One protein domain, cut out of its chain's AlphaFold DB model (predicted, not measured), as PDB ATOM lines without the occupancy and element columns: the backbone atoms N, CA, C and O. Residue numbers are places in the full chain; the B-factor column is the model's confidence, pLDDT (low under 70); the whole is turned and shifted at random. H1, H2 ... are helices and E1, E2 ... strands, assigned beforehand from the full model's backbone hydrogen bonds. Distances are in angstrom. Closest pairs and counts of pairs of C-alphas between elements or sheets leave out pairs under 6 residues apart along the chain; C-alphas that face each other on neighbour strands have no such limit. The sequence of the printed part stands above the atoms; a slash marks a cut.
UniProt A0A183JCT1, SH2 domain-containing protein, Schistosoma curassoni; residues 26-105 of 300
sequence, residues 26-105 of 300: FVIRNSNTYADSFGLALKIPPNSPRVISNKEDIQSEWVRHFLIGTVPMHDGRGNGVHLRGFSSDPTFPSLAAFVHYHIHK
ATOM      1  N   PHE A  26     139.507 139.594 111.610       86.44
ATOM      2  CA  PHE A  26     139.155 140.396 112.774       86.44
ATOM      3  C   PHE A  26     137.724 140.937 112.754       86.44
ATOM      4  O   PHE A  26     137.106 141.086 111.701       86.44
ATOM      5  N   VAL A  27     137.220 141.273 113.942       84.56
ATOM      6  CA  VAL A  27     135.941 141.960 114.155       84.56
ATOM      7  C   VAL A  27     136.155 143.109 115.131       84.56
ATOM      8  O   VAL A  27     136.769 142.920 116.182       84.56
ATOM      9  N   ILE A  28     135.623 144.288 114.804       84.88
ATOM     10  CA  ILE A  28     135.585 145.441 115.709       84.88
ATOM     11  C   ILE A  28     134.134 145.741 116.070       84.88
ATOM     12  O   ILE A  28     133.270 145.791 115.199       84.88
ATOM     13  N   ARG A  29     133.870 145.949 117.359       84.94
ATOM     14  CA  ARG A  29     132.546 146.298 117.890       84.94
ATOM     15  C   ARG A  29     132.649 147.381 118.951       84.94
ATOM     16  O   ARG A  29     133.687 147.509 119.596       84.94
ATOM     17  N   ASN A  30     131.561 148.106 119.187       82.81
ATOM     18  CA  ASN A  30     131.472 148.986 120.351       82.81
ATOM     19  C   ASN A  30     131.650 148.163 121.630       82.81
ATOM     20  O   ASN A  30     131.123 147.054 121.756       82.81
ATOM     21  N   SER A  31     132.439 148.684 122.562       80.12
ATOM     22  CA  SER A  31     132.620 148.064 123.863       80.12
ATOM     23  C   SER A  31     131.411 148.373 124.742       80.12
ATOM     24  O   SER A  31     131.113 149.531 125.013       80.12
ATOM     25  N   ASN A  32     130.733 147.333 125.225       74.56
ATOM     26  CA  ASN A  32     129.640 147.487 126.194       74.56
ATOM     27  C   ASN A  32     130.157 147.637 127.634       74.56
ATOM     28  O   ASN A  32     129.410 148.028 128.523       74.56
ATOM     29  N   THR A  33     131.426 147.296 127.872       72.44
ATOM     30  CA  THR A  33     132.046 147.279 129.207       72.44
ATOM     31  C   THR A  33     132.887 148.525 129.470       72.44
ATOM     32  O   THR A  33     133.028 148.946 130.612       72.44
ATOM     33  N   TYR A  34     133.444 149.129 128.420       76.50
ATOM     34  CA  TYR A  34     134.291 150.316 128.515       76.50
ATOM     35  C   TYR A  34     133.676 151.425 127.672       76.50
ATOM     36  O   TYR A  34     133.606 151.285 126.453       76.50
ATOM     37  N   ALA A  35     133.257 152.510 128.326       76.88
ATOM     38  CA  ALA A  35     132.756 153.696 127.644       76.88
ATOM     39  C   ALA A  35     133.790 154.230 126.638       76.88
ATOM     40  O   ALA A  35     135.003 154.121 126.858       76.88
ATOM     41  N   ASP A  36     133.288 154.752 125.519       84.12
ATOM     42  CA  ASP A  36     134.069 155.355 124.432       84.12
ATOM     43  C   ASP A  36     135.254 154.488 123.973       84.12
ATOM     44  O   ASP A  36     136.391 154.924 123.797       84.12
ATOM     45  N   SER A  37     135.009 153.185 123.851       87.00
ATOM     46  CA  SER A  37     136.016 152.223 123.416       87.00
ATOM     47  C   SER A  37     135.418 151.201 122.456       87.00
ATOM     48  O   SER A  37     134.222 150.911 122.481       87.00
ATOM     49  N   PHE A  38     136.271 150.596 121.640       87.56
ATOM     50  CA  PHE A  38     135.929 149.522 120.720       87.56
ATOM     51  C   PHE A  38     136.670 148.245 121.115       87.56
ATOM     52  O   PHE A  38     137.861 148.275 121.413       87.56
ATOM     53  N   GLY A  39     135.978 147.111 121.118       87.62
ATOM     54  CA  GLY A  39     136.601 145.798 121.256       87.62
ATOM     55  C   GLY A  39     137.032 145.265 119.892       87.62
ATOM     56  O   GLY A  39     136.217 145.231 118.973       87.62
ATOM     57  N   LEU A  40     138.283 144.821 119.780       88.00
ATOM     58  CA  LEU A  40     138.851 144.146 118.612       88.00
ATOM     59  C   LEU A  40     139.077 142.670 118.953       88.00
ATOM     60  O   LEU A  40     139.861 142.364 119.844       88.00
ATOM     61  N   ALA A  41     138.419 141.761 118.240       86.62
ATOM     62  CA  ALA A  41     138.714 140.330 118.283       86.62
ATOM     63  C   ALA A  41     139.521 139.952 117.035       86.62
ATOM     64  O   ALA A  41     139.089 140.250 115.924       86.62
ATOM     65  N   LEU A  42     140.678 139.314 117.213       84.25
ATOM     66  CA  LEU A  42     141.631 138.986 116.151       84.25
ATOM     67  C   LEU A  42     141.994 137.499 116.181       84.25
ATOM     68  O   LEU A  42     142.460 137.001 117.207       84.25
ATOM     69  N   LYS A  43     141.852 136.808 115.048       81.69
ATOM     70  CA  LYS A  43     142.351 135.442 114.861       81.69
ATOM     71  C   LYS A  43     143.876 135.452 114.709       81.69
ATOM     72  O   LYS A  43     144.400 136.133 113.830       81.69
ATOM     73  N   ILE A  44     144.587 134.685 115.531       76.81
ATOM     74  CA  ILE A  44     146.055 134.635 115.572       76.81
ATOM     75  C   ILE A  44     146.618 133.356 114.932       76.81
ATOM     76  O   ILE A  44     145.939 132.328 114.918       76.81
ATOM     77  N   PRO A  45     147.852 133.393 114.392       70.06
ATOM     78  CA  PRO A  45     148.489 132.216 113.812       70.06
ATOM     79  C   PRO A  45     148.895 131.192 114.884       70.06
ATOM     80  O   PRO A  45     149.182 131.583 116.021       70.06
ATOM     81  N   PRO A  46     149.018 129.896 114.520       58.28
ATOM     82  CA  PRO A  46     149.273 128.836 115.488       58.28
ATOM     83  C   PRO A  46     150.573 128.950 116.293       58.28
ATOM     84  O   PRO A  46     150.702 128.395 117.382       58.28
ATOM     85  N   ASN A  47     151.529 129.710 115.759       58.50
ATOM     86  CA  ASN A  47     152.873 129.865 116.305       58.50
ATOM     87  C   ASN A  47     153.049 131.153 117.137       58.50
ATOM     88  O   ASN A  47     154.178 131.532 117.440       58.50
ATOM     89  N   SER A  48     151.967 131.862 117.483       56.84
ATOM     90  CA  SER A  48     152.048 133.080 118.302       56.84
ATOM     91  C   SER A  48     152.461 132.751 119.751       56.84
ATOM     92  O   SER A  48     151.958 131.771 120.306       56.84
ATOM     93  N   PRO A  49     153.326 133.558 120.406       51.59
ATOM     94  CA  PRO A  49     153.790 133.290 121.767       51.59
ATOM     95  C   PRO A  49     152.625 133.097 122.750       51.59
ATOM     96  O   PRO A  49     151.676 133.887 122.801       51.59
ATOM     97  N   ARG A  50     152.691 131.994 123.503       52.25
ATOM     98  CA  ARG A  50     151.665 131.551 124.449       52.25
ATOM     99  C   ARG A  50     151.805 132.306 125.769       52.25
ATOM    100  O   ARG A  50     152.856 132.246 126.396       52.25
ATOM    101  N   VAL A  51     150.724 132.926 126.232       48.34
ATOM    102  CA  VAL A  51     150.542 133.246 127.653       48.34
ATOM    103  C   VAL A  51     149.437 132.314 128.126       48.34
ATOM    104  O   VAL A  51     148.266 132.539 127.843       48.34
ATOM    105  N   ILE A  52     149.825 131.179 128.708       46.19
ATOM    106  CA  ILE A  52     148.880 130.169 129.188       46.19
ATOM    107  C   ILE A  52     148.316 130.678 130.512       46.19
ATOM    108  O   ILE A  52     149.029 130.708 131.513       46.19
ATOM    109  N   SER A  53     147.042 131.051 130.528       45.34
ATOM    110  CA  SER A  53     146.292 131.277 131.761       45.34
ATOM    111  C   SER A  53     144.941 130.570 131.665       45.34
ATOM    112  O   SER A  53     144.004 131.091 131.076       45.34
ATOM    113  N   ASN A  54     144.875 129.400 132.309       44.34
ATOM    114  CA  ASN A  54     143.680 128.642 132.710       44.34
ATOM    115  C   ASN A  54     143.005 127.710 131.676       44.34
ATOM    116  O   ASN A  54     142.977 127.943 130.475       44.34
ATOM    117  N   LYS A  55     142.483 126.590 132.205       43.69
ATOM    118  CA  LYS A  55     142.016 125.378 131.497       43.69
ATOM    119  C   LYS A  55     140.647 125.493 130.799       43.69
ATOM    120  O   LYS A  55     140.209 124.514 130.206       43.69
ATOM    121  N   GLU A  56     139.988 126.649 130.836       44.12
ATOM    122  CA  GLU A  56     138.697 126.878 130.154       44.12
ATOM    123  C   GLU A  56     138.864 127.383 128.706       44.12
ATOM    124  O   GLU A  56     137.901 127.455 127.948       44.12
ATOM    125  N   ASP A  57     140.101 127.666 128.286       49.47
ATOM    126  CA  ASP A  57     140.405 128.491 127.111       49.47
ATOM    127  C   ASP A  57     140.796 127.699 125.845       49.47
ATOM    128  O   ASP A  57     141.414 128.226 124.922       49.47
ATOM    129  N   ILE A  58     140.421 126.417 125.771       45.91
ATOM    130  CA  ILE A  58     140.782 125.520 124.652       45.91
ATOM    131  C   ILE A  58     140.153 125.994 123.321       45.91
ATOM    132  O   ILE A  58     140.681 125.715 122.249       45.91
ATOM    133  N   GLN A  59     139.065 126.776 123.366       43.34
ATOM    134  CA  GLN A  59     138.437 127.380 122.176       43.34
ATOM    135  C   GLN A  59     138.882 128.830 121.894       43.34
ATOM    136  O   GLN A  59     138.715 129.308 120.770       43.34
ATOM    137  N   SER A  60     139.491 129.517 122.869       52.47
ATOM    138  CA  SER A  60     140.052 130.871 122.711       52.47
ATOM    139  C   SER A  60     141.515 130.861 122.266       52.47
ATOM    140  O   SER A  60     142.099 131.924 122.045       52.47
ATOM    141  N   GLU A  61     142.121 129.677 122.118       60.31
ATOM    142  CA  GLU A  61     143.553 129.513 121.853       60.31
ATOM    143  C   GLU A  61     144.027 130.378 120.672       60.31
ATOM    144  O   GLU A  61     145.091 131.001 120.742       60.31
ATOM    145  N   TRP A  62     143.171 130.531 119.656       71.19
ATOM    146  CA  TRP A  62     143.477 131.218 118.403       71.19
ATOM    147  C   TRP A  62     142.815 132.586 118.238       71.19
ATOM    148  O   TRP A  62     142.892 133.143 117.147       71.19
ATOM    149  N   VAL A  63     142.156 133.140 119.260       77.12
ATOM    150  CA  VAL A  63     141.546 134.478 119.190       77.12
ATOM    151  C   VAL A  63     142.091 135.349 120.317       77.12
ATOM    152  O   VAL A  63     142.117 134.954 121.480       77.12
ATOM    153  N   ARG A  64     142.548 136.558 119.988       81.19
ATOM    154  CA  ARG A  64     142.997 137.561 120.960       81.19
ATOM    155  C   ARG A  64     142.072 138.764 120.938       81.19
ATOM    156  O   ARG A  64     141.651 139.209 119.873       81.19
ATOM    157  N   HIS A  65     141.772 139.278 122.124       85.81
ATOM    158  CA  HIS A  65     140.912 140.435 122.309       85.81
ATOM    159  C   HIS A  65     141.753 141.642 122.717       85.81
ATOM    160  O   HIS A  65     142.557 141.560 123.642       85.81
ATOM    161  N   PHE A  66     141.540 142.760 122.036       88.56
ATOM    162  CA  PHE A  66     142.178 144.040 122.302       88.56
ATOM    163  C   PHE A  66     141.116 145.113 122.510       88.56
ATOM    164  O   PHE A  66     139.975 144.980 122.061       88.56
ATOM    165  N   LEU A  67     141.504 146.195 123.176       90.56
ATOM    166  CA  LEU A  67     140.636 147.337 123.417       90.56
ATOM    167  C   LEU A  67     141.229 148.568 122.733       90.56
ATOM    168  O   LEU A  67     142.370 148.938 122.987       90.56
ATOM    169  N   ILE A  68     140.444 149.208 121.879       91.56
ATOM    170  CA  ILE A  68     140.791 150.451 121.198       91.56
ATOM    171  C   ILE A  68     140.047 151.566 121.930       91.56
ATOM    172  O   ILE A  68     138.823 151.632 121.876       91.56
ATOM    173  N   GLY A  69     140.763 152.413 122.660       89.75
ATOM    174  CA  GLY A  69     140.165 153.534 123.383       89.75
ATOM    175  C   GLY A  69     140.142 154.797 122.532       89.75
ATOM    176  O   GLY A  69     141.061 155.019 121.743       89.75
ATOM    177  N   THR A  70     139.137 155.651 122.722       89.12
ATOM    178  CA  THR A  70     139.217 157.030 122.232       89.12
ATOM    179  C   THR A  70     140.135 157.853 123.128       89.12
ATOM    180  O   THR A  70     140.019 157.793 124.354       89.12
ATOM    181  N   VAL A  71     141.034 158.626 122.528       87.44
ATOM    182  CA  VAL A  71     141.972 159.508 123.235       87.44
ATOM    183  C   VAL A  71     142.048 160.862 122.524       87.44
ATOM    184  O   VAL A  71     141.976 160.890 121.295       87.44
ATOM    185  N   PRO A  72     142.203 161.991 123.235       87.06
ATOM    186  CA  PRO A  72     142.431 163.284 122.593       87.06
ATOM    187  C   PRO A  72     143.709 163.265 121.747       87.06
ATOM    188  O   PRO A  72     144.743 162.761 122.186       87.06
ATOM    189  N   MET A  73     143.657 163.812 120.532       83.12
ATOM    190  CA  MET A  73     144.842 163.932 119.686       83.12
ATOM    191  C   MET A  73     145.754 165.059 120.177       83.12
ATOM    192  O   MET A  73     145.294 166.143 120.534       83.12
ATOM    193  N   HIS A  74     147.066 164.822 120.136       78.62
ATOM    194  CA  HIS A  74     148.084 165.784 120.575       78.62
ATOM    195  C   HIS A  74     148.125 167.073 119.735       78.62
ATOM    196  O   HIS A  74     148.648 168.085 120.189       78.62
ATOM    197  N   ASP A  75     147.583 167.043 118.518       78.25
ATOM    198  CA  ASP A  75     147.552 168.163 117.574       78.25
ATOM    199  C   ASP A  75     146.248 168.981 117.634       78.25
ATOM    200  O   ASP A  75     146.034 169.872 116.813       78.25
ATOM    201  N   GLY A  76     145.361 168.680 118.590       75.31
ATOM    202  CA  GLY A  76     144.123 169.427 118.814       75.31
ATOM    203  C   GLY A  76     143.014 169.171 117.790       75.31
ATOM    204  O   GLY A  76     141.977 169.826 117.855       75.31
ATOM    205  N   ARG A  77     143.165 168.201 116.875       77.06
ATOM    206  CA  ARG A  77     142.150 167.876 115.849       77.06
ATOM    207  C   ARG A  77     140.937 167.086 116.369       77.06
ATOM    208  O   ARG A  77     140.169 166.543 115.578       77.06
ATOM    209  N   GLY A  78     140.739 167.042 117.686       83.50
ATOM    210  CA  GLY A  78     139.653 166.317 118.347       83.50
ATOM    211  C   GLY A  78     140.103 164.984 118.947       83.50
ATOM    212  O   GLY A  78     141.245 164.842 119.387       83.50
ATOM    213  N   ASN A  79     139.191 164.013 119.000       86.75
ATOM    214  CA  ASN A  79     139.454 162.687 119.561       86.75
ATOM    215  C   ASN A  79     139.908 161.716 118.466       86.75
ATOM    216  O   ASN A  79     139.246 161.570 117.441       86.75
ATOM    217  N   GLY A  80     141.015 161.026 118.717       88.88
ATOM    218  CA  GLY A  80     141.508 159.903 117.935       88.88
ATOM    219  C   GLY A  80     141.261 158.572 118.642       88.88
ATOM    220  O   GLY A  80     140.570 158.492 119.657       88.88
ATOM    221  N   VAL A  81     141.853 157.511 118.106       90.75
ATOM    222  CA  VAL A  81     141.788 156.153 118.651       90.75
ATOM    223  C   VAL A  81     143.188 155.599 118.891       90.75
ATOM    224  O   VAL A  81     144.123 155.897 118.147       90.75
ATOM    225  N   HIS A  82     143.337 154.782 119.927       91.44
ATOM    226  CA  HIS A  82     144.614 154.179 120.294       91.44
ATOM    227  C   HIS A  82     144.417 152.803 120.941       91.44
ATOM    228  O   HIS A  82     143.432 152.568 121.650       91.44
ATOM    229  N   LEU A  83     145.359 151.888 120.702       91.69
ATOM    230  CA  LEU A  83     145.329 150.540 121.257       91.69
ATOM    231  C   LEU A  83     145.690 150.571 122.750       91.69
ATOM    232  O   LEU A  83     146.835 150.808 123.130       91.69
ATOM    233  N   ARG A  84     144.713 150.326 123.630       85.00
ATOM    234  CA  ARG A  84     144.950 150.352 125.079       85.00
ATOM    235  C   ARG A  84     145.934 149.256 125.487       85.00
ATOM    236  O   ARG A  84     145.805 148.108 125.073       85.00
ATOM    237  N   GLY A  85     146.875 149.622 126.355       83.44
ATOM    238  CA  GLY A  85     147.922 148.728 126.860       83.44
ATOM    239  C   GLY A  85     149.207 148.724 126.029       83.44
ATOM    240  O   GLY A  85     150.165 148.077 126.438       83.44
ATOM    241  N   PHE A  86     149.262 149.467 124.916       84.00
ATOM    242  CA  PHE A  86     150.413 149.493 124.012       84.00
ATOM    243  C   PHE A  86     150.845 150.926 123.694       84.00
ATOM    244  O   PHE A  86     150.528 151.471 122.644       84.00
ATOM    245  N   SER A  87     151.623 151.530 124.594       78.12
ATOM    246  CA  SER A  87     152.114 152.911 124.452       78.12
ATOM    247  C   SER A  87     153.043 153.139 123.253       78.12
ATOM    248  O   SER A  87     153.268 154.285 122.873       78.12
ATOM    249  N   SER A  88     153.592 152.074 122.663       77.19
ATOM    250  CA  SER A  88     154.418 152.135 121.453       77.19
ATOM    251  C   SER A  88     153.610 152.309 120.166       77.19
ATOM    252  O   SER A  88     154.186 152.661 119.136       77.19
ATOM    253  N   ASP A  89     152.303 152.046 120.202       82.81
ATOM    254  CA  ASP A  89     151.439 152.161 119.033       82.81
ATOM    255  C   ASP A  89     151.015 153.629 118.833       82.81
ATOM    256  O   ASP A  89     150.787 154.347 119.809       82.81
ATOM    257  N   PRO A  90     150.907 154.141 117.598       85.94
ATOM    258  CA  PRO A  90     150.547 155.537 117.407       85.94
ATOM    259  C   PRO A  90     149.078 155.805 117.776       85.94
ATOM    260  O   PRO A  90     148.241 154.905 117.874       85.94
ATOM    261  N   THR A  91     148.745 157.076 118.000       89.44
ATOM    262  CA  THR A  91     147.347 157.528 118.042       89.44
ATOM    263  C   THR A  91     146.882 157.824 116.623       89.44
ATOM    264  O   THR A  91     147.526 158.580 115.897       89.44
ATOM    265  N   PHE A  92     145.749 157.252 116.233       89.75
ATOM    266  CA  PHE A  92     145.191 157.398 114.894       89.75
ATOM    267  C   PHE A  92     144.014 158.373 114.897       89.75
ATOM    268  O   PHE A  92     143.247 158.397 115.856       89.75
ATOM    269  N   PRO A  93     143.803 159.137 113.815       88.50
ATOM    270  CA  PRO A  93     142.701 160.096 113.739       88.50
ATOM    271  C   PRO A  93     141.315 159.441 113.659       88.50
ATOM    272  O   PRO A  93     140.307 160.101 113.880       88.50
ATOM    273  N   SER A  94     141.232 158.154 113.314       88.81
ATOM    274  CA  SER A  94     139.968 157.420 113.237       88.81
ATOM    275  C   SER A  94     140.192 155.909 113.293       88.81
ATOM    276  O   SER A  94     141.297 155.420 113.042       88.81
ATOM    277  N   LEU A  95     139.121 155.154 113.557       84.19
ATOM    278  CA  LEU A  95     139.145 153.689 113.512       84.19
ATOM    279  C   LEU A  95     139.545 153.157 112.126       84.19
ATOM    280  O   LEU A  95     140.260 152.164 112.027       84.19
ATOM    281  N   ALA A  96     139.144 153.843 111.053       83.31
ATOM    282  CA  ALA A  96     139.538 153.485 109.694       83.31
ATOM    283  C   ALA A  96     141.049 153.658 109.469       83.31
ATOM    284  O   ALA A  96     141.678 152.789 108.872       83.31
ATOM    285  N   ALA A  97     141.644 154.738 109.987       84.31
ATOM    286  CA  ALA A  97     143.087 154.962 109.902       84.31
ATOM    287  C   ALA A  97     143.879 153.920 110.710       84.31
ATOM    288  O   ALA A  97     144.891 153.415 110.221       84.31
ATOM    289  N   PHE A  98     143.381 153.551 111.897       91.31
ATOM    290  CA  PHE A  98     143.912 152.441 112.693       91.31
ATOM    291  C   PHE A  98     143.904 151.134 111.886       91.31
ATOM    292  O   PHE A  98     144.947 150.514 111.687       91.31
ATOM    293  N   VAL A  99     142.746 150.743 111.343       87.38
ATOM    294  CA  VAL A  99     142.609 149.508 110.554       87.38
ATOM    295  C   VAL A  99     143.528 149.530 109.332       87.38
ATOM    296  O   VAL A  99     144.263 148.573 109.107       87.38
ATOM    297  N   HIS A 100     143.543 150.634 108.579       81.19
ATOM    298  CA  HIS A 100     144.391 150.802 107.399       81.19
ATOM    299  C   HIS A 100     145.876 150.592 107.713       81.19
ATOM    300  O   HIS A 100     146.576 149.889 106.980       81.19
ATOM    301  N   TYR A 101     146.362 151.172 108.811       86.56
ATOM    302  CA  TYR A 101     147.736 150.973 109.255       86.56
ATOM    303  C   TYR A 101     148.011 149.505 109.592       86.56
ATOM    304  O   TYR A 101     148.974 148.935 109.076       86.56
ATOM    305  N   HIS A 102     147.137 148.876 110.385       83.44
ATOM    306  CA  HIS A 102     147.370 147.516 110.868       83.44
ATOM    307  C   HIS A 102     147.218 146.415 109.810       83.44
ATOM    308  O   HIS A 102     147.661 145.286 110.027       83.44
ATOM    309  N   ILE A 103     146.647 146.736 108.648       84.31
ATOM    310  CA  ILE A 103     146.668 145.857 107.471       84.31
ATOM    311  C   ILE A 103     148.063 145.792 106.847       84.31
ATOM    312  O   ILE A 103     148.498 144.734 106.401       84.31
ATOM    313  N   HIS A 104     148.778 146.916 106.833       78.88
ATOM    314  CA  HIS A 104     150.097 147.018 106.209       78.88
ATOM    315  C   HIS A 104     151.238 146.735 107.189       78.88
ATOM    316  O   HIS A 104     152.310 146.286 106.783       78.88
ATOM    317  N   LYS A 105     151.038 147.022 108.480       79.75
ATOM    318  CA  LYS A 105     152.042 146.845 109.531       79.75
ATOM    319  C   LYS A 105     151.427 146.190 110.751       79.75
ATOM    320  O   LYS A 105     150.430 146.653 111.272       79.75
TER     321      LYS A 105
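AT A GLANCE: This is residues 26 to 105 of the 300 residues of the protein "SH2 domain-containing protein" of Schistosoma curassoni (UniProt A0A183JCT1). A four-stranded antiparallel sheet, strongly twisted and curled like part of a barrel, has one helix, H1, packed on it with residues 95 to 99, mostly at E4. At one end lies a long loop, residues 44 to 62, between E2 and E3, and its residues 53 to 59 stick out. The printed part has 80 residues, with E1, E2, E3, E4 and H1 in that order; under half, 37, are in named elements, class mixed. It is elongated, spanning 45 by 29 by 20 A, and only just loose, close to compact, with a radius of gyration of the C-alphas of 14.2 A.

HOW THE PARTS SIT: Start at edge strand E1, residues 26 to 30; E2, residues 37 to 43, is its antiparallel neighbour at 162 degrees, with N 27 and O 41 2.9 A apart. Next comes E3, residues 63 to 72, antiparallel to E2 at 152 degrees, with N 40 and O 66 2.8 A apart. Edge strand E4, residues 79 to 83, is antiparallel to E3 at 151 degrees, with N 71 and O 80 2.9 A apart. These hairpins form a meander, each strand the antiparallel neighbour of the one before; E1 and E4 are apart. H1, residues 95 to 104, is on the sheet; its closest C-alphas to E4 are those of Val 81 and Leu 95, 6.3 A apart. In H1, 5 of 6 O i to N i+4 pairs are within hydrogen-bond range.

IN THESE COORDINATES: Find C-alpha 26 at (139.155, 140.396, 112.774), where E1 begins its 13.8 A. E2 covers 19.9 A. From C-alpha 63 at (141.546, 134.478, 119.190), E3 runs 29.0 A. E4 covers 13.6 A. H1 covers 14.8 A, ending at C-alpha 104, (150.097, 147.018, 106.209).

THE WHOLE: Look to Lys 55 and Gly 76 for the farthest C-alphas, 45.9 A apart. The printed part has no cut. The links E2 to E3 and E4 to H1 are long. Residues 46 to 61 have pLDDT under 70.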